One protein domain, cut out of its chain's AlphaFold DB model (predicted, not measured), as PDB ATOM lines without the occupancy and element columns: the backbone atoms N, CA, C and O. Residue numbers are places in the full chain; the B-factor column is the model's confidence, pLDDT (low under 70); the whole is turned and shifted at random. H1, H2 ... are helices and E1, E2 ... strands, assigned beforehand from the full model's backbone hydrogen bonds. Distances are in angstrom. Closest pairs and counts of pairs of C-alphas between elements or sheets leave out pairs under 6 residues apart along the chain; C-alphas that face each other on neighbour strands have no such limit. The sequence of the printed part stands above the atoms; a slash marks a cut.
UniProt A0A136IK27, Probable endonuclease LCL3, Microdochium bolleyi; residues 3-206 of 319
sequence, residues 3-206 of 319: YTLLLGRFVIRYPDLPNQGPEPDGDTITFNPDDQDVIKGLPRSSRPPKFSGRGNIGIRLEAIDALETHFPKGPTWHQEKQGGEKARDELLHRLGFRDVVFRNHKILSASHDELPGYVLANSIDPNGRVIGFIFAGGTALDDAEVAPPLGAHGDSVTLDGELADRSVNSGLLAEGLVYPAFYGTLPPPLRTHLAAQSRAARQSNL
ATOM      1  N   TYR A   3      16.548  28.690  55.190       96.12
ATOM      2  CA  TYR A   3      16.290  29.224  53.863       96.12
ATOM      3  C   TYR A   3      16.654  28.171  52.822       96.12
ATOM      4  O   TYR A   3      17.588  27.397  53.026       96.12
ATOM      5  N   THR A   4      15.953  28.149  51.696       97.38
ATOM      6  CA  THR A   4      16.290  27.259  50.579       97.38
ATOM      7  C   THR A   4      17.313  27.939  49.676       97.38
ATOM      8  O   THR A   4      17.063  29.039  49.179       97.38
ATOM      9  N   LEU A   5      18.457  27.298  49.445       97.38
ATOM     10  CA  LEU A   5      19.489  27.784  48.535       97.38
ATOM     11  C   LEU A   5      19.059  27.584  47.080       97.38
ATOM     12  O   LEU A   5      18.904  26.459  46.615       97.38
ATOM     13  N   LEU A   6      18.912  28.677  46.339       97.38
ATOM     14  CA  LEU A   6      18.652  28.666  44.904       97.38
ATOM     15  C   LEU A   6      19.902  29.136  44.164       97.38
ATOM     16  O   LEU A   6      20.282  30.302  44.254       97.38
ATOM     17  N   LEU A   7      20.523  28.231  43.416       95.94
ATOM     18  CA  LEU A   7      21.577  28.549  42.450       95.94
ATOM     19  C   LEU A   7      20.973  28.986  41.111       95.94
ATOM     20  O   LEU A   7      19.882  28.534  40.742       95.94
ATOM     21  N   GLY A   8      21.659  29.893  40.416       95.56
ATOM     22  CA  GLY A   8      21.227  30.391  39.118       95.56
ATOM     23  C   GLY A   8      21.938  31.672  38.700       95.56
ATOM     24  O   GLY A   8      23.106  31.913  39.023       95.56
ATOM     25  N   ARG A   9      21.230  32.499  37.930       96.56
ATOM     26  CA  ARG A   9      21.772  33.720  37.320       96.56
ATOM     27  C   ARG A   9      20.800  34.879  37.479       96.56
ATOM     28  O   ARG A   9      19.611  34.736  37.205       96.56
ATOM     29  N   PHE A  10      21.287  36.043  37.887       97.81
ATOM     30  CA  PHE A  10      20.503  37.274  37.807       97.81
ATOM     31  C   PHE A  10      20.467  37.746  36.362       97.81
ATOM     32  O   PHE A  10      21.488  37.697  35.685       97.81
ATOM     33  N   VAL A  11      19.309  38.206  35.893       97.31
ATOM     34  CA  VAL A  11      19.093  38.611  34.500       97.31
ATOM     35  C   VAL A  11      18.585  40.043  34.464       97.31
ATOM     36  O   VAL A  11      17.590  40.365  35.114       97.31
ATOM     37  N   ILE A  12      19.243  40.902  33.690       96.31
ATOM     38  CA  ILE A  12      18.911  42.333  33.616       96.31
ATOM     39  C   ILE A  12      18.488  42.771  32.214       96.31
ATOM     40  O   ILE A  12      17.822  43.793  32.062       96.31
ATOM     41  N   ARG A  13      18.814  41.997  31.175       95.06
ATOM     42  CA  ARG A  13      18.483  42.352  29.792       95.06
ATOM     43  C   ARG A  13      18.209  41.114  28.945       95.06
ATOM     44  O   ARG A  13      18.816  40.070  29.137       95.06
ATOM     45  N   TYR A  14      17.302  41.253  27.978       93.06
ATOM     46  CA  TYR A  14      17.123  40.283  26.897       93.06
ATOM     47  C   TYR A  14      17.660  40.911  25.607       93.06
ATOM     48  O   TYR A  14      17.013  41.823  25.084       93.06
ATOM     49  N   PRO A  15      18.835  40.498  25.100       85.00
ATOM     50  CA  PRO A  15      19.461  41.153  23.950       85.00
ATOM     51  C   PRO A  15      18.621  41.027  22.671       85.00
ATOM     52  O   PRO A  15      18.648  41.916  21.825       85.00
ATOM     53  N   ASP A  16      17.837  39.955  22.553       88.75
ATOM     54  CA  ASP A  16      16.915  39.697  21.448       88.75
ATOM     55  C   ASP A  16      15.593  40.479  21.559       88.75
ATOM     56  O   ASP A  16      14.924  40.695  20.551       88.75
ATOM     57  N   LEU A  17      15.223  40.943  22.760       85.56
ATOM     58  CA  LEU A  17      14.006  41.720  23.028       85.56
ATOM     59  C   LEU A  17      14.270  42.858  24.035       85.56
ATOM     60  O   LEU A  17      13.693  42.862  25.126       85.56
ATOM     61  N   PRO A  18      15.083  43.873  23.691       75.81
ATOM     62  CA  PRO A  18      15.520  44.897  24.648       75.81
ATOM     63  C   PRO A  18      14.352  45.697  25.253       75.81
ATOM     64  O   PRO A  18      14.382  46.069  26.423       75.81
ATOM     65  N   ASN A  19      13.263  45.882  24.501       83.00
ATOM     66  CA  ASN A  19      12.058  46.574  24.979       83.00
ATOM     67  C   ASN A  19      11.127  45.691  25.831       83.00
ATOM     68  O   ASN A  19      10.136  46.185  26.359       83.00
ATOM     69  N   GLN A  20      11.409  44.394  25.953       84.75
ATOM     70  CA  GLN A  20      10.663  43.451  26.796       84.75
ATOM     71  C   GLN A  20      11.554  42.852  27.894       84.75
ATOM     72  O   GLN A  20      11.161  41.894  28.558       84.75
ATOM     73  N   GLY A  21      12.754  43.415  28.073       87.62
ATOM     74  CA  GLY A  21      13.683  43.039  29.127       87.62
ATOM     75  C   GLY A  21      13.150  43.350  30.530       87.62
ATOM     76  O   GLY A  21      12.185  44.119  30.664       87.62
ATOM     77  N   PRO A  22      13.783  42.770  31.564       93.06
ATOM     78  CA  PRO A  22      13.550  43.127  32.958       93.06
ATOM     79  C   PRO A  22      13.646  44.637  33.219       93.06
ATOM     80  O   PRO A  22      14.365  45.359  32.528       93.06
ATOM     81  N   GLU A  23      12.927  45.094  34.241       94.62
ATOM     82  CA  GLU A  23      13.003  46.452  34.794       94.62
ATOM     83  C   GLU A  23      13.407  46.322  36.267       94.62
ATOM     84  O   GLU A  23      12.534  46.342  37.133       94.62
ATOM     85  N   PRO A  24      14.693  46.060  36.578       94.81
ATOM     86  CA  PRO A  24      15.124  45.999  37.968       94.81
ATOM     87  C   PRO A  24      14.909  47.357  38.645       94.81
ATOM     88  O   PRO A  24      15.109  48.412  38.033       94.81
ATOM     89  N   ASP A  25      14.534  47.320  39.916       94.50
ATOM     90  CA  ASP A  25      14.442  48.482  40.799       94.50
ATOM     91  C   ASP A  25      15.378  48.287  42.011       94.50
ATOM     92  O   ASP A  25      16.310  47.485  41.950       94.50
ATOM     93  N   GLY A  26      15.197  49.057  43.086       96.81
ATOM     94  CA  GLY A  26      16.060  48.968  44.267       96.81
ATOM     95  C   GLY A  26      15.769  47.790  45.207       96.81
ATOM     96  O   GLY A  26      16.520  47.602  46.161       96.81
ATOM     97  N   ASP A  27      14.701  47.014  44.987       97.44
ATOM     98  CA  ASP A  27      14.330  45.876  45.845       97.44
ATOM     99  C   ASP A  27      13.792  44.645  45.092       97.44
ATOM    100  O   ASP A  27      13.327  43.680  45.709       97.44
ATOM    101  N   THR A  28      13.870  44.649  43.763       97.62
ATOM    102  CA  THR A  28      13.400  43.575  42.897       97.62
ATOM    103  C   THR A  28      14.362  43.346  41.730       97.62
ATOM    104  O   THR A  28      14.772  44.273  41.030       97.62
ATOM    105  N   ILE A  29      14.676  42.077  41.455       98.06
ATOM    106  CA  ILE A  29      15.484  41.669  40.296       98.06
ATOM    107  C   ILE A  29      14.963  40.372  39.673       98.06
ATOM    108  O   ILE A  29      14.315  39.566  40.334       98.06
ATOM    109  N   THR A  30      15.219  40.158  38.382       98.19
ATOM    110  CA  THR A  30      14.888  38.897  37.705       98.19
ATOM    111  C   THR A  30      15.992  37.859  37.899       98.19
ATOM    112  O   THR A  30      17.177  38.176  37.833       98.19
ATOM    113  N   PHE A  31      15.595  36.607  38.104       98.38
ATOM    114  CA  PHE A  31      16.475  35.469  38.327       98.38
ATOM    115  C   PHE A  31      16.085  34.299  37.423       98.38
ATOM    116  O   PHE A  31      14.904  33.992  37.255       98.38
ATOM    117  N   ASN A  32      17.089  33.655  36.845       97.81
ATOM    118  CA  ASN A  32      16.987  32.415  36.098       97.81
ATOM    119  C   ASN A  32      17.542  31.281  36.979       97.81
ATOM    120  O   ASN A  32      18.761  31.211  37.148       97.81
ATOM    121  N   PRO A  33      16.679  30.466  37.607       97.00
ATOM    122  CA  PRO A  33      17.117  29.396  38.496       97.00
ATOM    123  C   PRO A  33      17.639  28.187  37.716       97.00
ATOM    124  O   PRO A  33      17.104  27.856  36.659       97.00
ATOM    125  N   ASP A  34      18.609  27.475  38.290       95.38
ATOM    126  CA  ASP A  34      19.114  26.223  37.709       95.38
ATOM    127  C   ASP A  34      18.037  25.120  37.682       95.38
ATOM    128  O   ASP A  34      17.996  24.315  36.753       95.38
ATOM    129  N   ASP A  35      17.139  25.111  38.674       94.69
ATOM    130  CA  ASP A  35      15.979  24.222  38.740       94.69
ATOM    131  C   ASP A  35      14.732  24.971  39.248       94.69
ATOM    132  O   ASP A  35      14.703  25.569  40.325       94.69
ATOM    133  N   GLN A  36      13.659  24.949  38.455       96.81
ATOM    134  CA  GLN A  36      12.387  25.577  38.818       96.81
ATOM    135  C   GLN A  36      11.569  24.734  39.802       96.81
ATOM    136  O   GLN A  36      10.683  25.279  40.466       96.81
ATOM    137  N   ASP A  37      11.805  23.425  39.892       96.62
ATOM    138  CA  ASP A  37      11.001  22.523  40.719       96.62
ATOM    139  C   ASP A  37      11.226  22.772  42.212       96.62
ATOM    140  O   ASP A  37      10.260  22.772  42.981       96.62
ATOM    141  N   VAL A  38      12.449  23.137  42.610       96.25
ATOM    142  CA  VAL A  38      12.747  23.586  43.980       96.25
ATOM    143  C   VAL A  38      11.916  24.815  44.357       96.25
ATOM    144  O   VAL A  38      11.328  24.867  45.438       96.25
ATOM    145  N   ILE A  39      11.776  25.782  43.446       97.50
ATOM    146  CA  ILE A  39      10.983  27.000  43.676       97.50
ATOM    147  C   ILE A  39       9.487  26.692  43.783       97.50
ATOM    148  O   ILE A  39       8.789  27.301  44.595       97.50
ATOM    149  N   LYS A  40       8.972  25.742  42.993       96.38
ATOM    150  CA  LYS A  40       7.565  25.304  43.080       96.38
ATOM    151  C   LYS A  40       7.223  24.710  44.450       96.38
ATOM    152  O   LYS A  40       6.055  24.756  44.835       96.38
ATOM    153  N   GLY A  41       8.220  24.190  45.167       94.62
ATOM    154  CA  GLY A  41       8.090  23.661  46.524       94.62
ATOM    155  C   GLY A  41       8.169  24.703  47.646       94.62
ATOM    156  O   GLY A  41       7.917  24.348  48.797       94.62
ATOM    157  N   LEU A  42       8.496  25.968  47.353       95.44
ATOM    158  CA  LEU A  42       8.619  27.001  48.386       95.44
ATOM    159  C   LEU A  42       7.274  27.297  49.082       95.44
ATOM    160  O   LEU A  42       6.217  27.274  48.435       95.44
ATOM    161  N   PRO A  43       7.292  27.647  50.385       93.00
ATOM    162  CA  PRO A  43       6.107  28.108  51.100       93.00
ATOM    163  C   PRO A  43       5.434  29.287  50.391       93.00
ATOM    164  O   PRO A  43       6.105  30.156  49.836       93.00
ATOM    165  N   ARG A  44       4.100  29.362  50.433       87.56
ATOM    166  CA  ARG A  44       3.330  30.454  49.817       87.56
ATOM    167  C   ARG A  44       2.049  30.741  50.585       87.56
ATOM    168  O   ARG A  44       1.398  29.818  51.061       87.56
ATOM    169  N   SER A  45       1.664  32.013  50.659       74.75
ATOM    170  CA  SER A  45       0.415  32.435  51.313       74.75
ATOM    171  C   SER A  45      -0.805  32.374  50.394       74.75
ATOM    172  O   SER A  45      -1.930  32.303  50.874       74.75
ATOM    173  N   SER A  46      -0.601  32.454  49.075       80.25
ATOM    174  CA  SER A  46      -1.700  32.545  48.107       80.25
ATOM    175  C   SER A  46      -1.315  31.994  46.729       80.25
ATOM    176  O   SER A  46      -1.632  30.855  46.379       80.25
ATOM    177  N   ARG A  47      -0.616  32.790  45.915       87.12
ATOM    178  CA  ARG A  47      -0.341  32.472  44.510       87.12
ATOM    179  C   ARG A  47       0.867  31.547  44.336       87.12
ATOM    180  O   ARG A  47       1.796  31.611  45.136       87.12
ATOM    181  N   PRO A  48       0.860  30.670  43.313       94.00
ATOM    182  CA  PRO A  48       2.047  29.905  42.935       94.00
ATOM    183  C   PRO A  48       3.151  30.836  42.393       94.00
ATOM    184  O   PRO A  48       2.850  31.979  42.027       94.00
ATOM    185  N   PRO A  49       4.408  30.362  42.299       96.44
ATOM    186  CA  PRO A  49       5.476  31.122  41.657       96.44
ATOM    187  C   PRO A  49       5.109  31.470  40.211       96.44
ATOM    188  O   PRO A  49       4.575  30.645  39.465       96.44
ATOM    189  N   LYS A  50       5.390  32.712  39.820       96.94
ATOM    190  CA  LYS A  50       5.054  33.263  38.508       96.94
ATOM    191  C   LYS A  50       6.303  33.333  37.641       96.94
ATOM    192  O   LYS A  50       6.980  34.359  37.578       96.94
ATOM    193  N   PHE A  51       6.575  32.241  36.940       97.12
ATOM    194  CA  PHE A  51       7.611  32.209  35.917       97.12
ATOM    195  C   PHE A  51       7.170  32.976  34.664       97.12
ATOM    196  O   PHE A  51       6.000  32.980  34.275       97.12
ATOM    197  N   SER A  52       8.125  33.636  34.022       94.31
ATOM    198  CA  SER A  52       7.976  34.188  32.677       94.31
ATOM    199  C   SER A  52       7.984  33.067  31.631       94.31
ATOM    200  O   SER A  52       8.404  31.946  31.911       94.31
ATOM    201  N   GLY A  53       7.615  33.378  30.384       90.25
ATOM    202  CA  GLY A  53       7.721  32.420  29.272       90.25
ATOM    203  C   GLY A  53       9.152  31.938  28.975       90.25
ATOM    204  O   GLY A  53       9.321  30.985  28.225       90.25
ATOM    205  N   ARG A  54      10.172  32.575  29.570       91.62
ATOM    206  CA  ARG A  54      11.589  32.183  29.489       91.62
ATOM    207  C   ARG A  54      12.059  31.347  30.683       91.62
ATOM    208  O   ARG A  54      13.231  31.017  30.749       91.62
ATOM    209  N   GLY A  55      11.180  31.044  31.639       94.25
ATOM    210  CA  GLY A  55      11.547  30.336  32.869       94.25
ATOM    211  C   GLY A  55      12.139  31.219  33.972       94.25
ATOM    212  O   GLY A  55      12.360  30.738  35.076       94.25
ATOM    213  N   ASN A  56      12.327  32.518  33.720       96.75
ATOM    214  CA  ASN A  56      12.806  33.458  34.737       96.75
ATOM    215  C   ASN A  56      11.707  33.808  35.744       96.75
ATOM    216  O   ASN A  56      10.530  33.837  35.378       96.75
ATOM    217  N   ILE A  57      12.087  34.181  36.962       98.00
ATOM    218  CA  ILE A  57      11.190  34.613  38.037       98.00
ATOM    219  C   ILE A  57      11.696  35.908  38.682       98.00
ATOM    220  O   ILE A  57      12.892  36.180  38.694       98.00
ATOM    221  N   GLY A  58      10.788  36.732  39.207       98.00
ATOM    222  CA  GLY A  58      11.170  37.902  40.000       98.00
ATOM    223  C   GLY A  58      11.546  37.509  41.430       98.00
ATOM    224  O   GLY A  58      10.843  36.711  42.051       98.00
ATOM    225  N   ILE A  59      12.608  38.110  41.956       98.38
ATOM    226  CA  ILE A  59      12.999  38.067  43.364       98.38
ATOM    227  C   ILE A  59      12.612  39.399  43.997       98.38
ATOM    228  O   ILE A  59      13.032  40.439  43.504       98.38
ATOM    229  N   ARG A  60      11.829  39.369  45.074       97.56
ATOM    230  CA  ARG A  60      11.627  40.481  46.004       97.56
ATOM    231  C   ARG A  60      12.652  40.331  47.121       97.56
ATOM    232  O   ARG A  60      12.664  39.311  47.814       97.56
ATOM    233  N   LEU A  61      13.500  41.333  47.292       98.38
ATOM    234  CA  LEU A  61      14.512  41.320  48.334       98.38
ATOM    235  C   LEU A  61      13.816  41.386  49.700       98.38
ATOM    236  O   LEU A  61      12.986  42.257  49.962       98.38
ATOM    237  N   GLU A  62      14.106  40.410  50.557       97.19
ATOM    238  CA  GLU A  62      13.575  40.367  51.917       97.19
ATOM    239  C   GLU A  62      14.151  41.508  52.770       97.19
ATOM    240  O   GLU A  62      15.279  41.955  52.554       97.19
ATOM    241  N   ALA A  63      13.363  41.951  53.755       97.50
ATOM    242  CA  ALA A  63      13.706  42.942  54.777       97.50
ATOM    243  C   ALA A  63      13.895  44.397  54.310       97.50
ATOM    244  O   ALA A  63      14.043  45.273  55.164       97.50
ATOM    245  N   ILE A  64      13.836  44.678  53.007       98.44
ATOM    246  CA  ILE A  64      14.028  46.022  52.451       98.44
ATOM    247  C   ILE A  64      12.870  46.454  51.542       98.44
ATOM    248  O   ILE A  64      12.125  45.632  51.003       98.44
ATOM    249  N   ASP A  65      12.709  47.764  51.393       98.12
ATOM    250  CA  ASP A  65      11.755  48.408  50.488       98.12
ATOM    251  C   ASP A  65      12.412  49.684  49.955       98.12
ATOM    252  O   ASP A  65      12.743  50.601  50.719       98.12
ATOM    253  N   ALA A  66      12.677  49.710  48.653       98.50
ATOM    254  CA  ALA A  66      13.348  50.831  48.005       98.50
ATOM    255  C   ALA A  66      12.348  51.920  47.607       98.50
ATOM    256  O   ALA A  66      11.153  51.663  47.455       98.50
ATOM    257  N   LEU A  67      12.841  53.147  47.415       98.62
ATOM    258  CA  LEU A  67      12.025  54.188  46.792       98.62
ATOM    259  C   LEU A  67      11.615  53.741  45.379       98.62
ATOM    260  O   LEU A  67      12.414  53.168  44.634       98.62
ATOM    261  N   GLU A  68      10.361  54.004  45.022       97.19
ATOM    262  CA  GLU A  68       9.767  53.548  43.767       97.19
ATOM    263  C   GLU A  68      10.458  54.181  42.553       97.19
ATOM    264  O   GLU A  68      10.396  55.392  42.343       97.19
ATOM    265  N   THR A  69      11.059  53.363  41.687       95.12
ATOM    266  CA  THR A  69      11.513  53.847  40.370       95.12
ATOM    267  C   THR A  69      10.363  53.899  39.369       95.12
ATOM    268  O   THR A  69      10.353  54.768  38.499       95.12
ATOM    269  N   HIS A  70       9.410  52.968  39.486       92.12
ATOM    270  CA  HIS A  70       8.214  52.870  38.658       92.12
ATOM    271  C   HIS A  70       7.112  52.079  39.384       92.12
ATOM    272  O   HIS A  70       7.198  50.868  39.565       92.12
ATOM    273  N   PHE A  71       6.028  52.749  39.763       90.00
ATOM    274  CA  PHE A  71       4.882  52.143  40.433       90.00
ATOM    275  C   PHE A  71       3.638  52.194  39.526       90.00
ATOM    276  O   PHE A  71       3.051  53.265  39.329       90.00
ATOM    277  N   PRO A  72       3.196  51.054  38.956       82.44
ATOM    278  CA  PRO A  72       2.181  51.023  37.902       82.44
ATOM    279  C   PRO A  72       0.741  51.035  38.455       82.44
ATOM    280  O   PRO A  72      -0.049  50.125  38.191       82.44
ATOM    281  N   LYS A  73       0.368  52.058  39.238       76.25
ATOM    282  CA  LYS A  73      -1.026  52.295  39.669       76.25
ATOM    283  C   LYS A  73      -1.567  53.608  39.091       76.25
ATOM    284  O   LYS A  73      -1.351  54.671  39.662       76.25
ATOM    285  N   GLY A  74      -2.350  53.515  38.014       76.25
ATOM    286  CA  GLY A  74      -2.868  54.686  37.294       76.25
ATOM    287  C   GLY A  74      -1.825  55.206  36.296       76.25
ATOM    288  O   GLY A  74      -1.332  54.386  35.516       76.25
ATOM    289  N   PRO A  75      -1.469  56.509  36.283       80.94
ATOM    290  CA  PRO A  75      -0.198  56.900  35.673       80.94
ATOM    291  C   PRO A  75       0.949  56.168  36.391       80.94
ATOM    292  O   PRO A  75       0.799  55.767  37.544       80.94
ATOM    293  N   THR A  76       2.075  55.940  35.717       88.31
ATOM    294  CA  THR A  76       3.261  55.396  36.393       88.31
ATOM    295  C   THR A  76       3.786  56.446  37.364       88.31
ATOM    296  O   THR A  76       4.113  57.544  36.924       88.31
ATOM    297  N   TRP A  77       3.859  56.095  38.648       94.12
ATOM    298  CA  TRP A  77       4.410  56.957  39.694       94.12
ATOM    299  C   TRP A  77       5.876  56.620  39.965       94.12
ATOM    300  O   TRP A  77       6.294  55.481  39.763       94.12
ATOM    301  N   HIS A  78       6.641  57.566  40.487       95.81
ATOM    302  CA  HIS A  78       7.956  57.338  41.078       95.81
ATOM    303  C   HIS A  78       8.072  58.057  42.423       95.81
ATOM    304  O   HIS A  78       7.250  58.897  42.776       95.81
ATOM    305  N   GLN A  79       9.119  57.753  43.175       97.31
ATOM    306  CA  GLN A  79       9.374  58.350  44.473       97.31
ATOM    307  C   GLN A  79      10.833  58.778  44.566       97.31
ATOM    308  O   GLN A  79      11.716  57.934  44.470       97.31
ATOM    309  N   GLU A  80      11.059  60.082  44.739       97.56
ATOM    310  CA  GLU A  80      12.352  60.770  44.715       97.56
ATOM    311  C   GLU A  80      13.306  60.088  43.734       97.56
ATOM    312  O   GLU A  80      14.151  59.273  44.109       97.56
ATOM    313  N   LYS A  81      13.087  60.362  42.444       95.31
ATOM    314  CA  LYS A  81      13.622  59.564  41.338       95.31
ATOM    315  C   LYS A  81      15.114  59.238  41.476       95.31
ATOM    316  O   LYS A  81      15.498  58.103  41.210       95.31
ATOM    317  N   GLN A  82      15.942  60.193  41.910       96.38
ATOM    318  CA  GLN A  82      17.386  59.966  42.039       96.38
ATOM    319  C   GLN A  82      17.698  58.966  43.156       96.38
ATOM    320  O   GLN A  82      18.570  58.119  42.991       96.38
ATOM    321  N   GLY A  83      16.982  59.027  44.277       97.56
ATOM    322  CA  GLY A  83      17.084  58.062  45.368       97.56
ATOM    323  C   GLY A  83      16.690  56.645  44.949       97.56
ATOM    324  O   GLY A  83      17.442  55.708  45.216       97.56
ATOM    325  N   GLY A  84      15.564  56.488  44.243       97.31
ATOM    326  CA  GLY A  84      15.140  55.185  43.712       97.31
ATOM    327  C   GLY A  84      16.137  54.605  42.701       97.31
ATOM    328  O   GLY A  84      16.511  53.433  42.785       97.31
ATOM    329  N   GLU A  85      16.623  55.431  41.772       97.62
ATOM    330  CA  GLU A  85      17.636  55.030  40.786       97.62
ATOM    331  C   GLU A  85      18.970  54.677  41.451       97.62
ATOM    332  O   GLU A  85      19.581  53.678  41.083       97.62
ATOM    333  N   LYS A  86      19.387  55.413  42.488       98.25
ATOM    334  CA  LYS A  86      20.615  55.116  43.236       98.25
ATOM    335  C   LYS A  86      20.563  53.750  43.925       98.25
ATOM    336  O   LYS A  86      21.555  53.029  43.899       98.25
ATOM    337  N   ALA A  87      19.426  53.384  44.521       98.62
ATOM    338  CA  ALA A  87      19.251  52.063  45.129       98.62
ATOM    339  C   ALA A  87      19.313  50.940  44.081       98.62
ATOM    340  O   ALA A  87      19.997  49.939  44.292       98.62
ATOM    341  N   ARG A  88      18.654  51.125  42.928       98.44
ATOM    342  CA  ARG A  88      18.721  50.195  41.789       98.44
ATOM    343  C   ARG A  88      20.152  50.030  41.280       98.44
ATOM    344  O   ARG A  88      20.609  48.909  41.073       98.44
ATOM    345  N   ASP A  89      20.850  51.136  41.054       98.25
ATOM    346  CA  ASP A  89      22.187  51.114  40.470       98.25
ATOM    347  C   ASP A  89      23.187  50.445  41.421       98.25
ATOM    348  O   ASP A  89      24.002  49.637  40.979       98.25
ATOM    349  N   GLU A  90      23.062  50.683  42.732       98.50
ATOM    350  CA  GLU A  90      23.880  49.998  43.734       98.50
ATOM    351  C   GLU A  90      23.535  48.504  43.854       98.50
ATOM    352  O   GLU A  90      24.438  47.677  43.967       98.50
ATOM    353  N   LEU A  91      22.254  48.123  43.757       98.56
ATOM    354  CA  LEU A  91      21.849  46.712  43.703       98.56
ATOM    355  C   LEU A  91      22.562  45.997  42.548       98.56
ATOM    356  O   LEU A  91      23.162  44.936  42.738       98.56
ATOM    357  N   LEU A  92      22.533  46.592  41.354       97.88
ATOM    358  CA  LEU A  92      23.192  46.045  40.169       97.88
ATOM    359  C   LEU A  92      24.716  46.016  40.321       97.88
ATOM    360  O   LEU A  92      25.350  45.015  39.974       97.88
ATOM    361  N   HIS A  93      25.299  47.076  40.880       96.38
ATOM    362  CA  HIS A  93      26.731  47.169  41.137       96.38
ATOM    363  C   HIS A  93      27.215  46.066  42.094       96.38
ATOM    364  O   HIS A  93      28.197  45.381  41.792       96.38
ATOM    365  N   ARG A  94      26.493  45.811  43.192       95.44
ATOM    366  CA  ARG A  94      26.810  44.742  44.157       95.44
ATOM    367  C   ARG A  94      26.701  43.342  43.574       95.44
ATOM    368  O   ARG A  94      27.447  42.459  43.977       95.44
ATOM    369  N   LEU A  95      25.804  43.146  42.611       95.19
ATOM    370  CA  LEU A  95      25.692  41.896  41.856       95.19
ATOM    371  C   LEU A  95      26.757  41.734  40.769       95.19
ATOM    372  O   LEU A  95      26.832  40.677  40.147       95.19
ATOM    373  N   GLY A  96      27.577  42.760  40.544       94.00
ATOM    374  CA  GLY A  96      28.673  42.713  39.586       94.00
ATOM    375  C   GLY A  96      28.350  43.268  38.203       94.00
ATOM    376  O   GLY A  96      29.224  43.282  37.339       94.00
ATOM    377  N   PHE A  97      27.132  43.759  37.966       94.88
ATOM    378  CA  PHE A  97      26.804  44.387  36.689       94.88
ATOM    379  C   PHE A  97      27.550  45.717  36.548       94.88
ATOM    380  O   PHE A  97      27.712  46.474  37.508       94.88
ATOM    381  N   ARG A  98      28.038  45.993  35.339       93.94
ATOM    382  CA  ARG A  98      28.821  47.183  34.990       93.94
ATOM    383  C   ARG A  98      28.309  47.774  33.680       93.94
ATOM    384  O   ARG A  98      27.555  47.122  32.951       93.94
ATOM    385  N   ASP A  99      28.680  49.030  33.441       95.50
ATOM    386  CA  ASP A  99      28.343  49.806  32.239       95.50
ATOM    387  C   ASP A  99      26.853  49.750  31.862       95.50
ATOM    388  O   ASP A  99      26.484  49.708  30.684       95.50
ATOM    389  N   VAL A 100      25.983  49.713  32.875       95.81
ATOM    390  CA  VAL A 100      24.537  49.601  32.688       95.81
ATOM    391  C   VAL A 100      23.988  50.953  32.245       95.81
ATOM    392  O   VAL A 100      24.050  51.942  32.970       95.81
ATOM    393  N   VAL A 101      23.423  50.993  31.042       94.94
ATOM    394  CA  VAL A 101      22.816  52.190  30.459       94.94
ATOM    395  C   VAL A 101      21.312  52.002  30.397       94.94
ATOM    396  O   VAL A 101      20.814  51.094  29.729       94.94
ATOM    397  N   PHE A 102      20.580  52.905  31.039       93.62
ATOM    398  CA  PHE A 102      19.123  52.895  31.048       93.62
ATOM    399  C   PHE A 102      18.520  53.783  29.955       93.62
ATOM    400  O   PHE A 102      19.061  54.819  29.569       93.62
ATOM    401  N   ARG A 103      17.335  53.391  29.489       89.69
ATOM    402  CA  ARG A 103      16.384  54.227  28.759       89.69
ATOM    403  C   ARG A 103      15.035  54.088  29.455       89.69
ATOM    404  O   ARG A 103      14.381  53.053  29.334       89.69
ATOM    405  N   ASN A 104      14.615  55.131  30.166       87.06
ATOM    406  CA  ASN A 104      13.529  55.045  31.150       87.06
ATOM    407  C   ASN A 104      13.859  53.949  32.185       87.06
ATOM    408  O   ASN A 104      14.933  53.993  32.778       87.06
ATOM    409  N   HIS A 105      12.992  52.951  32.360       88.38
ATOM    410  CA  HIS A 105      13.208  51.824  33.280       88.38
ATOM    411  C   HIS A 105      13.822  50.590  32.592       88.38
ATOM    412  O   HIS A 105      14.125  49.601  33.250       88.38
ATOM    413  N   LYS A 106      14.034  50.646  31.269       91.19
ATOM    414  CA  LYS A 106      14.640  49.565  30.480       91.19
ATOM    415  C   LYS A 106      16.150  49.717  30.398       91.19
ATOM    416  O   LYS A 106      16.658  50.834  30.343       91.19
ATOM    417  N   ILE A 107      16.854  48.597  30.275       93.81
ATOM    418  CA  ILE A 107      18.305  48.578  30.066       93.81
ATOM    419  C   ILE A 107      18.603  48.479  28.569       93.81
ATOM    420  O   ILE A 107      18.213  47.527  27.894       93.81
ATOM    421  N   LEU A 108      19.299  49.487  28.050       92.25
ATOM    422  CA  LEU A 108      19.730  49.577  26.658       92.25
ATOM    423  C   LEU A 108      20.979  48.718  26.412       92.25
ATOM    424  O   LEU A 108      21.033  47.964  25.438       92.25
ATOM    425  N   SER A 109      21.958  48.811  27.311       93.81
ATOM    426  CA  SER A 109      23.219  48.066  27.265       93.81
ATOM    427  C   SER A 109      23.771  47.837  28.669       93.81
ATOM    428  O   SER A 109      23.455  48.591  29.583       93.81
ATOM    429  N   ALA A 110      24.593  46.804  28.818       94.69
ATOM    430  CA  ALA A 110      25.389  46.487  30.001       94.69
ATOM    431  C   ALA A 110      26.601  45.658  29.545       94.69
ATOM    432  O   ALA A 110      26.553  45.075  28.457       94.69
ATOM    433  N   SER A 111      27.660  45.562  30.354       94.56
ATOM    434  CA  SER A 111      28.797  44.681  30.026       94.56
ATOM    435  C   SER A 111      28.377  43.203  30.014       94.56
ATOM    436  O   SER A 111      28.921  42.412  29.248       94.56
ATOM    437  N   HIS A 112      27.374  42.844  30.826       93.94
ATOM    438  CA  HIS A 112      26.779  41.510  30.889       93.94
ATOM    439  C   HIS A 112      25.255  41.598  31.031       93.94
ATOM    440  O   HIS A 112      24.748  42.426  31.784       93.94
ATOM    441  N   ASP A 113      24.530  40.716  30.341       95.50
ATOM    442  CA  ASP A 113      23.059  40.639  30.396       95.50
ATOM    443  C   ASP A 113      22.551  39.807  31.576       95.50
ATOM    444  O   ASP A 113      21.427  39.992  32.054       95.50
ATOM    445  N   GLU A 114      23.402  38.897  32.042       95.50
ATOM    446  CA  GLU A 114      23.174  38.021  33.176       95.50
ATOM    447  C   GLU A 114      24.496  37.685  33.870       95.50
ATOM    448  O   GLU A 114      25.542  37.581  33.224       95.50
ATOM    449  N   LEU A 115      24.443  37.492  35.185       94.62
ATOM    450  CA  LEU A 115      25.596  37.133  36.008       94.62
ATOM    451  C   LEU A 115      25.226  36.014  36.985       94.62
ATOM    452  O   LEU A 115      24.079  35.960  37.436       94.62
ATOM    453  N   PRO A 116      26.166  35.106  37.307       94.00
ATOM    454  CA  PRO A 116      25.919  34.056  38.283       94.00
ATOM    455  C   PRO A 116      25.623  34.647  39.663       94.00
ATOM    456  O   PRO A 116      26.098  35.725  40.019       94.00
ATOM    457  N   GLY A 117      24.862  33.907  40.460       94.12
ATOM    458  CA  GLY A 117      24.551  34.269  41.833       94.12
ATOM    459  C   GLY A 117      23.672  33.243  42.511       94.12
ATOM    460  O   GLY A 117      23.353  32.197  41.945       94.12
ATOM    461  N   TYR A 118      23.299  33.534  43.748       96.44
ATOM    462  CA  TYR A 118      22.384  32.675  44.481       96.44
ATOM    463  C   TYR A 118      21.422  33.476  45.345       96.44
ATOM    464  O   TYR A 118      21.663  34.633  45.701       96.44
ATOM    465  N   VAL A 119      20.303  32.833  45.661       97.88
ATOM    466  CA  VAL A 119      19.251  33.367  46.520       97.88
ATOM    467  C   VAL A 119      19.080  32.425  47.700       97.88
ATOM    468  O   VAL A 119      18.915  31.223  47.516       97.88
ATOM    469  N   LEU A 120      19.086  32.963  48.913       97.62
ATOM    470  CA  LEU A 120      18.549  32.274  50.079       97.62
ATOM    471  C   LEU A 120      17.070  32.633  50.162       97.62
ATOM    472  O   LEU A 120      16.709  33.748  50.543       97.62
ATOM    473  N   ALA A 121      16.223  31.708  49.719       97.62
ATOM    474  CA  ALA A 121      14.794  31.915  49.542       97.62
ATOM    475  C   ALA A 121      13.994  31.511  50.784       97.62
ATOM    476  O   ALA A 121      14.225  30.452  51.368       97.62
ATOM    477  N   ASN A 122      13.026  32.351  51.150       95.00
ATOM    478  CA  ASN A 122      12.081  32.103  52.237       95.00
ATOM    479  C   ASN A 122      10.764  31.526  51.692       95.00
ATOM    480  O   ASN A 122      10.350  30.422  52.041       95.00
ATOM    481  N   SER A 123      10.098  32.267  50.802       94.62
ATOM    482  CA  SER A 123       8.727  31.964  50.374       94.62
ATOM    483  C   SER A 123       8.365  32.624  49.042       94.62
ATOM    484  O   SER A 123       9.161  33.361  48.467       94.62
ATOM    485  N   ILE A 124       7.133  32.420  48.575       95.25
ATOM    486  CA  ILE A 124       6.536  33.121  47.434       95.25
ATOM    487  C   ILE A 124       5.572  34.214  47.913       95.25
ATOM    488  O   ILE A 124       4.685  33.965  48.736       95.25
ATOM    489  N   ASP A 125       5.730  35.424  47.374       91.50
ATOM    490  CA  ASP A 125       4.873  36.574  47.661       91.50
ATOM    491  C   ASP A 125       3.504  36.490  46.938       91.50
ATOM    492  O   ASP A 125       3.315  35.692  46.014       91.50
ATOM    493  N   PRO A 126       2.518  37.338  47.294       89.19
ATOM    494  CA  PRO A 126       1.205  37.353  46.632       89.19
ATOM    495  C   PRO A 126       1.217  37.694  45.128       89.19
ATOM    496  O   PRO A 126       0.210  37.509  44.435       89.19
ATOM    497  N   ASN A 127       2.332  38.200  44.598       89.81
ATOM    498  CA  ASN A 127       2.539  38.476  43.177       89.81
ATOM    499  C   ASN A 127       3.243  37.318  42.446       89.81
ATOM    500  O   ASN A 127       3.412  37.391  41.225       89.81
ATOM    501  N   GLY A 128       3.592  36.240  43.155       94.38
ATOM    502  CA  GLY A 128       4.287  35.076  42.617       94.38
ATOM    503  C   GLY A 128       5.805  35.252  42.518       94.38
ATOM    504  O   GLY A 128       6.439  34.499  41.781       94.38
ATOM    505  N   ARG A 129       6.389  36.242  43.203       96.19
ATOM    506  CA  ARG A 129       7.844  36.460  43.278       96.19
ATOM    507  C   ARG A 129       8.442  35.666  44.433       96.19
ATOM    508  O   ARG A 129       7.786  35.486  45.455       96.19
ATOM    509  N   VAL A 130       9.692  35.241  44.302       97.75
ATOM    510  CA  VAL A 130      10.443  34.657  45.424       97.75
ATOM    511  C   VAL A 130      10.837  35.773  46.387       97.75
ATOM    512  O   VAL A 130      11.322  36.807  45.949       97.75
ATOM    513  N   ILE A 131      10.647  35.569  47.686       97.25
ATOM    514  CA  ILE A 131      11.159  36.434  48.752       97.25
ATOM    515  C   ILE A 131      12.486  35.848  49.231       97.25
ATOM    516  O   ILE A 131      12.527  34.664  49.574       97.25
ATOM    517  N   GLY A 132      13.554  36.644  49.275       97.56
ATOM    518  CA  GLY A 132      14.832  36.151  49.791       97.56
ATOM    519  C   GLY A 132      15.971  37.163  49.845       97.56
ATOM    520  O   GLY A 132      15.836  38.325  49.451       97.56
ATOM    521  N   PHE A 133      17.110  36.680  50.330       98.25
ATOM    522  CA  PHE A 133      18.387  37.390  50.333       98.25
ATOM    523  C   PHE A 133      19.199  36.987  49.110       98.25
ATOM    524  O   PHE A 133      19.297  35.798  48.805       98.25
ATOM    525  N   ILE A 134      19.780  37.962  48.414       97.75
ATOM    526  CA  ILE A 134      20.538  37.706  47.188       97.75
ATOM    527  C   ILE A 134      22.033  37.935  47.385       97.75
ATOM    528  O   ILE A 134      22.454  38.820  48.136       97.75
ATOM    529  N   PHE A 135      22.829  37.149  46.667       95.69
ATOM    530  CA  PHE A 135      24.281  37.143  46.755       95.69
ATOM    531  C   PHE A 135      24.887  37.052  45.358       95.69
ATOM    532  O   PHE A 135      24.464  36.227  44.541       95.69
ATOM    533  N   ALA A 136      25.892  37.884  45.090       92.00
ATOM    534  CA  ALA A 136      26.656  37.802  43.853       92.00
ATOM    535  C   ALA A 136      27.374  36.448  43.755       92.00
ATOM    536  O   ALA A 136      27.924  35.942  44.736       92.00
ATOM    537  N   GLY A 137      27.359  35.856  42.565       79.50
ATOM    538  CA  GLY A 137      28.117  34.657  42.239       79.50
ATOM    539  C   GLY A 137      29.461  35.050  41.655       79.50
ATOM    540  O   GLY A 137      29.616  36.112  41.055       79.50
ATOM    541  N   GLY A 138      30.459  34.203  41.866       63.22
ATOM    542  CA  GLY A 138      31.837  34.554  41.586       63.22
ATOM    543  C   GLY A 138      32.166  34.795  40.140       63.22
ATOM    544  O   GLY A 138      32.410  33.829  39.436       63.22
ATOM    545  N   THR A 139      32.208  36.080  39.782       50.47
ATOM    546  CA  THR A 139      33.060  36.744  38.782       50.47
ATOM    547  C   THR A 139      32.532  38.176  38.606       50.47
ATOM    548  O   THR A 139      31.592  38.356  37.838       50.47
ATOM    549  N   ALA A 140      33.067  39.183  39.313       43.19
ATOM    550  CA  ALA A 140      32.851  40.603  38.945       43.19
ATOM    551  C   ALA A 140      33.653  41.637  39.755       43.19
ATOM    552  O   ALA A 140      33.628  42.823  39.427       43.19
ATOM    553  N   LEU A 141      34.329  41.236  40.828       47.12
ATOM    554  CA  LEU A 141      35.338  42.082  41.449       47.12
ATOM    555  C   LEU A 141      36.666  41.404  41.160       47.12
ATOM    556  O   LEU A 141      36.949  40.355  41.735       47.12
ATOM    557  N   ASP A 142      37.398  41.964  40.202       45.88
ATOM    558  CA  ASP A 142      38.772  41.614  39.852       45.88
ATOM    559  C   ASP A 142      39.669  41.772  41.089       45.88
ATOM    560  O   ASP A 142      40.343  42.777  41.162       45.88
ATOM    561  N   ASP A 143      39.577  40.880  42.088       47.47
ATOM    562  CA  ASP A 143      40.442  40.704  43.283       47.47
ATOM    563  C   ASP A 143      39.669  40.292  44.562       47.47
ATOM    564  O   ASP A 143      40.292  40.024  45.591       47.47
ATOM    565  N   ALA A 144      38.331  40.188  44.551       48.66
ATOM    566  CA  ALA A 144      37.597  39.696  45.725       48.66
ATOM    567  C   ALA A 144      37.459  38.168  45.684       48.66
ATOM    568  O   ALA A 144      36.872  37.613  44.753       48.66
ATOM    569  N   GLU A 145      37.975  37.489  46.710       48.53
ATOM    570  CA  GLU A 145      37.776  36.057  46.922       48.53
ATOM    571  C   GLU A 145      36.272  35.764  46.975       48.53
ATOM    572  O   GLU A 145      35.549  36.185  47.882       48.53
ATOM    573  N   VAL A 146      35.771  35.092  45.942       56.69
ATOM    574  CA  VAL A 146      34.355  34.773  45.865       56.69
ATOM    575  C   VAL A 146      34.112  33.575  46.761       56.69
ATOM    576  O   VAL A 146      34.573  32.469  46.480       56.69
ATOM    577  N   ALA A 147      33.324  33.782  47.807       57.62
ATOM    578  CA  ALA A 147      32.841  32.669  48.594       57.62
ATOM    579  C   ALA A 147      32.015  31.709  47.708       57.62
ATOM    580  O   ALA A 147      31.080  32.156  47.032       57.62
ATOM    581  N   PRO A 148      32.336  30.402  47.703       62.62
ATOM    582  CA  PRO A 148      31.583  29.415  46.943       62.62
ATOM    583  C   PRO A 148      30.122  29.348  47.420       62.62
ATOM    584  O   PRO A 148      29.813  29.782  48.538       62.62
ATOM    585  N   PRO A 149      29.211  28.790  46.600       68.31
ATOM    586  CA  PRO A 149      27.852  28.519  47.040       68.31
ATOM    587  C   PRO A 149      27.847  27.683  48.322       68.31
ATOM    588  O   PRO A 149      28.684  26.800  48.508       68.31
ATOM    589  N   LEU A 150      26.883  27.951  49.197       85.12
ATOM    590  CA  LEU A 150      26.806  27.382  50.549       85.12
ATOM    591  C   LEU A 150      26.360  25.907  50.585       85.12
ATOM    592  O   LEU A 150      26.084  25.378  51.658       85.12
ATOM    593  N   GLY A 151      26.251  25.264  49.423       90.25
ATOM    594  CA  GLY A 151      25.700  23.928  49.249       90.25
ATOM    595  C   GLY A 151      25.236  23.689  47.813       90.25
ATOM    596  O   GLY A 151      25.532  24.468  46.901       90.25
ATOM    597  N   ALA A 152      24.498  22.603  47.623       92.12
ATOM    598  CA  ALA A 152      23.804  22.288  46.385       92.12
ATOM    599  C   ALA A 152      22.496  23.090  46.246       92.12
ATOM    600  O   ALA A 152      21.910  23.567  47.219       92.12
ATOM    601  N   HIS A 153      22.016  23.231  45.010       92.56
ATOM    602  CA  HIS A 153      20.703  23.816  44.739       92.56
ATOM    603  C   HIS A 153      19.606  23.017  45.471       92.56
ATOM    604  O   HIS A 153      19.539  21.797  45.349       92.56
ATOM    605  N   GLY A 154      18.743  23.706  46.219       94.75
ATOM    606  CA  GLY A 154      17.698  23.111  47.055       94.75
ATOM    607  C   GLY A 154      18.110  22.819  48.498       94.75
ATOM    608  O   GLY A 154      17.238  22.482  49.301       94.75
ATOM    609  N   ASP A 155      19.386  22.990  48.855       95.81
ATOM    610  CA  ASP A 155      19.841  22.777  50.228       95.81
ATOM    611  C   ASP A 155      19.190  23.756  51.206       95.81
ATOM    612  O   ASP A 155      18.896  24.915  50.897       95.81
ATOM    613  N   SER A 156      18.995  23.277  52.431       95.94
ATOM    614  CA  SER A 156      18.494  24.078  53.538       95.94
ATOM    615  C   SER A 156      19.664  24.738  54.267       95.94
ATOM    616  O   SER A 156      20.512  24.057  54.839       95.94
ATOM    617  N   VAL A 157      19.709  26.068  54.258       95.19
ATOM    618  CA  VAL A 157      20.791  26.879  54.826       95.19
ATOM    619  C   VAL A 157      20.254  27.702  55.990       95.19
ATOM    620  O   VAL A 157      19.233  28.378  55.875       95.19
ATOM    621  N   THR A 158      20.940  27.677  57.131       94.06
ATOM    622  CA  THR A 158      20.610  28.589  58.234       94.06
ATOM    623  C   THR A 158      21.204  29.960  57.938       94.06
ATOM    624  O   THR A 158      22.414  30.082  57.792       94.06
ATOM    625  N   LEU A 159      20.346  30.977  57.860       93.56
ATOM    626  CA  LEU A 159      20.762  32.368  57.709       93.56
ATOM    627  C   LEU A 159      20.856  33.030  59.087       93.56
ATOM    628  O   LEU A 159      19.843  33.180  59.775       93.56
ATOM    629  N   ASP A 160      22.068  33.403  59.482       94.19
ATOM    630  CA  ASP A 160      22.360  34.224  60.657       94.19
ATOM    631  C   ASP A 160      22.767  35.653  60.248       94.19
ATOM    632  O   ASP A 160      22.736  36.003  59.067       94.19
ATOM    633  N   GLY A 161      23.082  36.502  61.232       94.56
ATOM    634  CA  GLY A 161      23.445  37.903  60.986       94.56
ATOM    635  C   GLY A 161      24.708  38.057  60.135       94.56
ATOM    636  O   GLY A 161      24.718  38.870  59.218       94.56
ATOM    637  N   GLU A 162      25.730  37.228  60.368       93.62
ATOM    638  CA  GLU A 162      26.994  37.284  59.621       93.62
ATOM    639  C   GLU A 162      26.786  36.926  58.145       93.62
ATOM    640  O   GLU A 162      27.287  37.604  57.245       93.62
ATOM    641  N   LEU A 163      26.002  35.882  57.865       93.25
ATOM    642  CA  LEU A 163      25.675  35.541  56.491       93.25
ATOM    643  C   LEU A 163      24.716  36.564  55.860       93.25
ATOM    644  O   LEU A 163      24.847  36.861  54.672       93.25
ATOM    645  N   ALA A 164      23.791  37.149  56.628       96.00
ATOM    646  CA  ALA A 164      22.936  38.230  56.142       96.00
ATOM    647  C   ALA A 164      23.751  39.473  55.751       96.00
ATOM    648  O   ALA A 164      23.467  40.057  54.705       96.00
ATOM    649  N   ASP A 165      24.805  39.815  56.496       96.19
ATOM    650  CA  ASP A 165      25.696  40.950  56.206       96.19
ATOM    651  C   ASP A 165      26.393  40.843  54.848       96.19
ATOM    652  O   ASP A 165      26.732  41.850  54.226       96.19
ATOM    653  N   ARG A 166      26.565  39.619  54.345       94.31
ATOM    654  CA  ARG A 166      27.154  39.349  53.028       94.31
ATOM    655  C   ARG A 166      26.163  39.512  51.872       94.31
ATOM    656  O   ARG A 166      26.571  39.428  50.713       94.31
ATOM    657  N   SER A 167      24.877  39.699  52.159       97.19
ATOM    658  CA  SER A 167      23.843  39.860  51.136       97.19
ATOM    659  C   SER A 167      23.834  41.269  50.542       97.19
ATOM    660  O   SER A 167      24.169  42.259  51.198       97.19
ATOM    661  N   VAL A 168      23.347  41.380  49.306       98.12
ATOM    662  CA  VAL A 168      23.069  42.687  48.689       98.12
ATOM    663  C   VAL A 168      22.029  43.455  49.506       98.12
ATOM    664  O   VAL A 168      22.173  44.662  49.688       98.12
ATOM    665  N   ASN A 169      21.022  42.758  50.052       98.31
ATOM    666  CA  ASN A 169      19.957  43.351  50.861       98.31
ATOM    667  C   ASN A 169      20.527  44.139  52.051       98.31
ATOM    668  O   ASN A 169      20.175  45.301  52.257       98.31
ATOM    669  N   SER A 170      21.425  43.507  52.812       98.12
ATOM    670  CA  SER A 170      22.048  44.114  53.989       98.12
ATOM    671  C   SER A 170      22.966  45.272  53.609       98.12
ATOM    672  O   SER A 170      22.967  46.295  54.288       98.12
ATOM    673  N   GLY A 171      23.697  45.154  52.497       98.25
ATOM    674  CA  GLY A 171      24.533  46.235  51.976       98.25
ATOM    675  C   GLY A 171      23.738  47.502  51.641       98.25
ATOM    676  O   GLY A 171      24.089  48.589  52.095       98.25
ATOM    677  N   LEU A 172      22.621  47.355  50.920       98.75
ATOM    678  CA  LEU A 172      21.728  48.475  50.592       98.75
ATOM    679  C   LEU A 172      21.145  49.134  51.850       98.75
ATOM    680  O   LEU A 172      21.027  50.362  51.917       98.75
ATOM    681  N   LEU A 173      20.783  48.325  52.849       98.44
ATOM    682  CA  LEU A 173      20.232  48.804  54.115       98.44
ATOM    683  C   LEU A 173      21.281  49.557  54.946       98.44
ATOM    684  O   LEU A 173      20.992  50.638  55.460       98.44
ATOM    685  N   ALA A 174      22.500  49.021  55.040       98.38
ATOM    686  CA  ALA A 174      23.612  49.620  55.775       98.38
ATOM    687  C   ALA A 174      24.063  50.967  55.181       98.38
ATOM    688  O   ALA A 174      24.451  51.870  55.918       98.38
ATOM    689  N   GLU A 175      23.956  51.141  53.862       98.62
ATOM    690  CA  GLU A 175      24.236  52.416  53.186       98.62
ATOM    691  C   GLU A 175      23.068  53.411  53.232       98.62
ATOM    692  O   GLU A 175      23.185  54.544  52.753       98.62
ATOM    693  N   GLY A 176      21.930  53.012  53.810       98.56
ATOM    694  CA  GLY A 176      20.730  53.837  53.885       98.56
ATOM    695  C   GLY A 176      20.127  54.139  52.513       98.56
ATOM    696  O   GLY A 176      19.568  55.214  52.324       98.56
ATOM    697  N   LEU A 177      20.272  53.244  51.531       98.81
ATOM    698  CA  LEU A 177      19.682  53.417  50.195       98.81
ATOM    699  C   LEU A 177      18.236  52.917  50.113       98.81
ATOM    700  O   LEU A 177      17.519  53.247  49.172       98.81
ATOM    701  N   VAL A 178      17.798  52.156  51.113       98.81
ATOM    702  CA  VAL A 178      16.460  51.566  51.207       98.81
ATOM    703  C   VAL A 178      15.908  51.734  52.618       98.81
ATOM    704  O   VAL A 178      16.663  51.867  53.585       98.81
ATOM    705  N   TYR A 179      14.585  51.709  52.744       98.69
ATOM    706  CA  TYR A 179      13.937  51.594  54.044       98.69
ATOM    707  C   TYR A 179      13.873  50.122  54.476       98.69
ATOM    708  O   TYR A 179      13.776  49.239  53.621       98.69
ATOM    709  N   PRO A 180      13.860  49.829  55.788       97.94
ATOM    710  CA  PRO A 180      13.536  48.494  56.259       97.94
ATOM    711  C   PRO A 180      12.048  48.199  56.020       97.94
ATOM    712  O   PRO A 180      11.177  49.070  56.144       97.94
ATOM    713  N   ALA A 181      11.752  46.947  55.688       96.00
ATOM    714  CA  ALA A 181      10.400  46.418  55.572       96.00
ATOM    715  C   ALA A 181      10.375  44.965  56.041       96.00
ATOM    716  O   ALA A 181      10.583  44.023  55.274       96.00
ATOM    717  N   PHE A 182      10.137  44.790  57.337       95.06
ATOM    718  CA  PHE A 182      10.125  43.477  57.963       95.06
ATOM    719  C   PHE A 182       8.740  42.854  57.872       95.06
ATOM    720  O   PHE A 182       7.737  43.517  58.117       95.06
ATOM    721  N   TYR A 183       8.691  41.568  57.548       90.56
ATOM    722  CA  TYR A 183       7.471  40.769  57.573       90.56
ATOM    723  C   TYR A 183       7.550  39.743  58.701       90.56
ATOM    724  O   TYR A 183       8.648  39.358  59.103       90.56
ATOM    725  N   GLY A 184       6.402  39.263  59.187       87.12
ATOM    726  CA  GLY A 184       6.349  38.249  60.253       87.12
ATOM    727  C   GLY A 184       7.102  36.943  59.937       87.12
ATOM    728  O   GLY A 184       7.460  36.196  60.843       87.12
ATOM    729  N   THR A 185       7.397  36.682  58.659       86.81
ATOM    730  CA  THR A 185       8.204  35.542  58.196       86.81
ATOM    731  C   THR A 185       9.711  35.724  58.393       86.81
ATOM    732  O   THR A 185      10.440  34.740  58.297       86.81
ATOM    733  N   LEU A 186      10.188  36.944  58.673       91.88
ATOM    734  CA  LEU A 186      11.596  37.225  58.951       91.88
ATOM    735  C   LEU A 186      11.922  36.848  60.412       91.88
ATOM    736  O   LEU A 186      11.327  37.417  61.338       91.88
ATOM    737  N   PRO A 187      12.879  35.932  60.657       91.19
ATOM    738  CA  PRO A 187      13.236  35.492  62.003       91.19
ATOM    739  C   PRO A 187      13.610  36.650  62.944       91.19
ATOM    740  O   PRO A 187      14.348  37.545  62.527       91.19
ATOM    741  N   PRO A 188      13.190  36.622  64.228       91.50
ATOM    742  CA  PRO A 188      13.487  37.695  65.177       91.50
ATOM    743  C   PRO A 188      14.966  38.095  65.283       91.50
ATOM    744  O   PRO A 188      15.221  39.294  65.216       91.50
ATOM    745  N   PRO A 189      15.948  37.168  65.348       92.12
ATOM    746  CA  PRO A 189      17.357  37.563  65.414       92.12
ATOM    747  C   PRO A 189      17.827  38.347  64.180       92.12
ATOM    748  O   PRO A 189      18.501  39.364  64.321       92.12
ATOM    749  N   LEU A 190      17.413  37.926  62.976       94.94
ATOM    750  CA  LEU A 190      17.728  38.640  61.733       94.94
ATOM    751  C   LEU A 190      17.059  40.010  61.693       94.94
ATOM    752  O   LEU A 190      17.674  40.991  61.290       94.94
ATOM    753  N   ARG A 191      15.809  40.096  62.151       94.69
ATOM    754  CA  ARG A 191      15.095  41.367  62.241       94.69
ATOM    755  C   ARG A 191      15.800  42.341  63.183       94.69
ATOM    756  O   ARG A 191      16.005  43.485  62.798       94.69
ATOM    757  N   THR A 192      16.190  41.904  64.380       93.62
ATOM    758  CA  THR A 192      16.926  42.739  65.342       93.62
ATOM    759  C   THR A 192      18.242  43.241  64.747       93.62
ATOM    760  O   THR A 192      18.545  44.431  64.849       93.62
ATOM    761  N   HIS A 193      18.982  42.355  64.075       96.06
ATOM    762  CA  HIS A 193      20.242  42.672  63.400       96.06
ATOM    763  C   HIS A 193      20.070  43.732  62.298       96.06
ATOM    764  O   HIS A 193      20.674  44.803  62.357       96.06
ATOM    765  N   LEU A 194      19.160  43.497  61.350       97.50
ATOM    766  CA  LEU A 194      18.898  44.406  60.227       97.50
ATOM    767  C   LEU A 194      18.282  45.739  60.696       97.50
ATOM    768  O   LEU A 194      18.598  46.805  60.164       97.50
ATOM    769  N   ALA A 195      17.441  45.720  61.737       96.50
ATOM    770  CA  ALA A 195      16.912  46.934  62.357       96.50
ATOM    771  C   ALA A 195      18.027  47.787  62.977       96.50
ATOM    772  O   ALA A 195      17.984  49.014  62.890       96.50
ATOM    773  N   ALA A 196      19.035  47.162  63.597       96.44
ATOM    774  CA  ALA A 196      20.195  47.876  64.129       96.44
ATOM    775  C   ALA A 196      21.005  48.554  63.013       96.44
ATOM    776  O   ALA A 196      21.361  49.724  63.153       96.44
ATOM    777  N   GLN A 197      21.218  47.879  61.880       97.44
ATOM    778  CA  GLN A 197      21.894  48.472  60.718       97.44
ATOM    779  C   GLN A 197      21.118  49.656  60.136       97.44
ATOM    780  O   GLN A 197      21.697  50.713  59.888       97.44
ATOM    781  N   SER A 198      19.799  49.518  59.984       97.31
ATOM    782  CA  SER A 198      18.949  50.609  59.503       97.31
ATOM    783  C   SER A 198      19.005  51.833  60.426       97.31
ATOM    784  O   SER A 198      19.197  52.961  59.963       97.31
ATOM    785  N   ARG A 199      18.926  51.615  61.748       97.56
ATOM    786  CA  ARG A 199      19.079  52.677  62.756       97.56
ATOM    787  C   ARG A 199      20.451  53.339  62.686       97.56
ATOM    788  O   ARG A 199      20.518  54.565  62.738       97.56
ATOM    789  N   ALA A 200      21.523  52.565  62.527       98.19
ATOM    790  CA  ALA A 200      22.877  53.096  62.403       98.19
ATOM    791  C   ALA A 200      23.042  53.971  61.147       98.19
ATOM    792  O   ALA A 200      23.583  55.077  61.238       98.19
ATOM    793  N   ALA A 201      22.515  53.528  59.999       98.44
ATOM    794  CA  ALA A 201      22.514  54.309  58.762       98.44
ATOM    795  C   ALA A 201      21.744  55.629  58.928       98.44
ATOM    796  O   ALA A 201      22.216  56.685  58.497       98.44
ATOM    797  N   ARG A 202      20.594  55.581  59.615       97.88
ATOM    798  CA  ARG A 202      19.776  56.758  59.930       97.88
ATOM    799  C   ARG A 202      20.491  57.744  60.842       97.88
ATOM    800  O   ARG A 202      20.571  58.923  60.516       97.88
ATOM    801  N   GLN A 203      21.047  57.275  61.957       97.62
ATOM    802  CA  GLN A 203      21.796  58.107  62.908       97.62
ATOM    803  C   GLN A 203      23.047  58.733  62.277       97.62
ATOM    804  O   GLN A 203      23.433  59.844  62.636       97.62
ATOM    805  N   SER A 204      23.643  58.043  61.305       98.31
ATOM    806  CA  SER A 204      24.815  58.509  60.561       98.31
ATOM    807  C   SER A 204      24.463  59.378  59.349       98.31
ATOM    808  O   SER A 204      25.366  59.782  58.621       98.31
ATOM    809  N   ASN A 205      23.179  59.689  59.121       97.81
ATOM    810  CA  ASN A 205      22.717  60.503  57.993       97.81
ATOM    811  C   ASN A 205      23.192  59.968  56.625       97.81
ATOM    812  O   ASN A 205      23.582  60.734  55.742       97.81
ATOM    813  N   LEU A 206      23.175  58.645  56.437       98.50
ATOM    814  CA  LEU A 206      23.587  58.017  55.179       98.50
ATOM    815  C   LEU A 206      22.453  57.992  54.146       98.50
ATOM    816  O   LEU A 206      21.272  58.024  54.484       98.50
TER     817      LEU A 206
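What this domain is: This is residues 3 to 206 of the 319 residues of the protein "Probable endonuclease LCL3" of Microdochium bolleyi (UniProt A0A136IK27). A small closed barrel of five strands, E1, E2, E3, E8 and E7, has short helix H1 outside one part of its wall and helices H2 and H4 outside other parts. Beyond H4, the long helix H5 packs on a small two-stranded ribbon, E4 with E10, while a separate small hairpin, E5 and E6, lies far from the mean of the C-alphas. The printed part has 204 residues with five named helices and ten named strands, in the order E1 E2 H1 E3 E4 H2 E5 E6 E7 E8 E9 H3 H4 E10 H5. The class is mixed, helices and strands; the barrel is mixed too, with E3 and E8 its parallel pair, and both two-stranded sheets are antiparallel. The whole is compact, with a radius of gyration of the C-alphas of 16.1 A, and rounded, spanning 42 by 42 by 42 A.

Where its parts are: E1, residues 3 to 11, begins at C-alpha 3 at (16.290, 29.224, 53.863), runs 21.7 A and bends by 67 degrees at residue 8. E2, residues 28 to 33, runs 15.3 A, and H1, residues 36 to 40, follows. E3 is residues 57 to 61 and E4 residues 63 to 65. H2, residues 81 to 94, is 20.0 A long. E5 is residues 101 to 103 and E6 residues 106 to 109. E7, residues 114 to 124, is the longest strand; it starts at C-alpha 114 at (23.174, 38.021, 33.176), runs 22.5 A and bends by 83 degrees at residue 121. E8, residues 130 to 136, runs 16.6 A. E9 is residues 156 to 158, H3 residues 161 to 165, H4 residues 168 to 174 and E10 residues 179 to 183. H5, residues 188 to 203, is 22.2 A long and ends at C-alpha 203 at (21.796, 58.107, 62.908).

How they stand to each other: Round the closed barrel run E1, E2, E3, E8, E7 and back to E1. E1 and E2 form an antiparallel hairpin, with N 9 and O 32 2.9 A apart, within hydrogen-bond range. E2 and E3 are antiparallel, with N 31 to O 57 at 2.8 A, and E3 and E8 are parallel, with N 60 to O 130 at 2.8 A. E7 and E8 form a hairpin, with N 120 to O 133 at 2.8 A; E7 and E1 are antiparallel, with N 6 to O 119 at 2.8 A. E9 is outside the ring, the antiparallel neighbour of E1, with N 3 to O 157 at 2.8 A. H1 is on the barrel, outside it, at a height over the sheet of 7.4 A. H4 is on it too, at a height of 8.6 A; its closest C-alphas to E8, those of Val 168 and Ile 134, are 5.8 A apart. H2 is on the barrel, over E2. H2 and H4 touch at Arg 94 and Val 168, their closest C-alphas, 6.2 A apart, at a steep tilt of 53 degrees, opposite ways. H3 is on the barrel, and residues 189 to 194 of H5 touch it, the C-alphas of Gly 161 and Leu 190 being closest at 5.8 A. H5 is not on the barrel; its residues 194 to 201 touch H4, closest at the C-alphas of Gln 197 and Ala 174, 5.4 A, at a steep tilt of 50 degrees, the same way. E4 and E10 are antiparallel, with N 65 to O 179 at 2.9 A; the closest C-alphas of E10 and H5, those of Pro 180 and Ser 198, are 6.7 A apart. The hairpin of E5 and E6 has N 101 to O 109 at 2.8 A, and both strands are apart from E8. In H1 to H5 every O i to N i+4 pair is within hydrogen-bond range.

The domain as a whole: The two C-alphas farthest apart, those of Gly 74 and Asp 143, are 45.9 A apart. The printed part has no cut. The links E1 to E2, H1 to E3, E4 to H2 and E8 to E9 are long. The mean pLDDT of the printed part is 92.0; residues 138 to 149 are under 70.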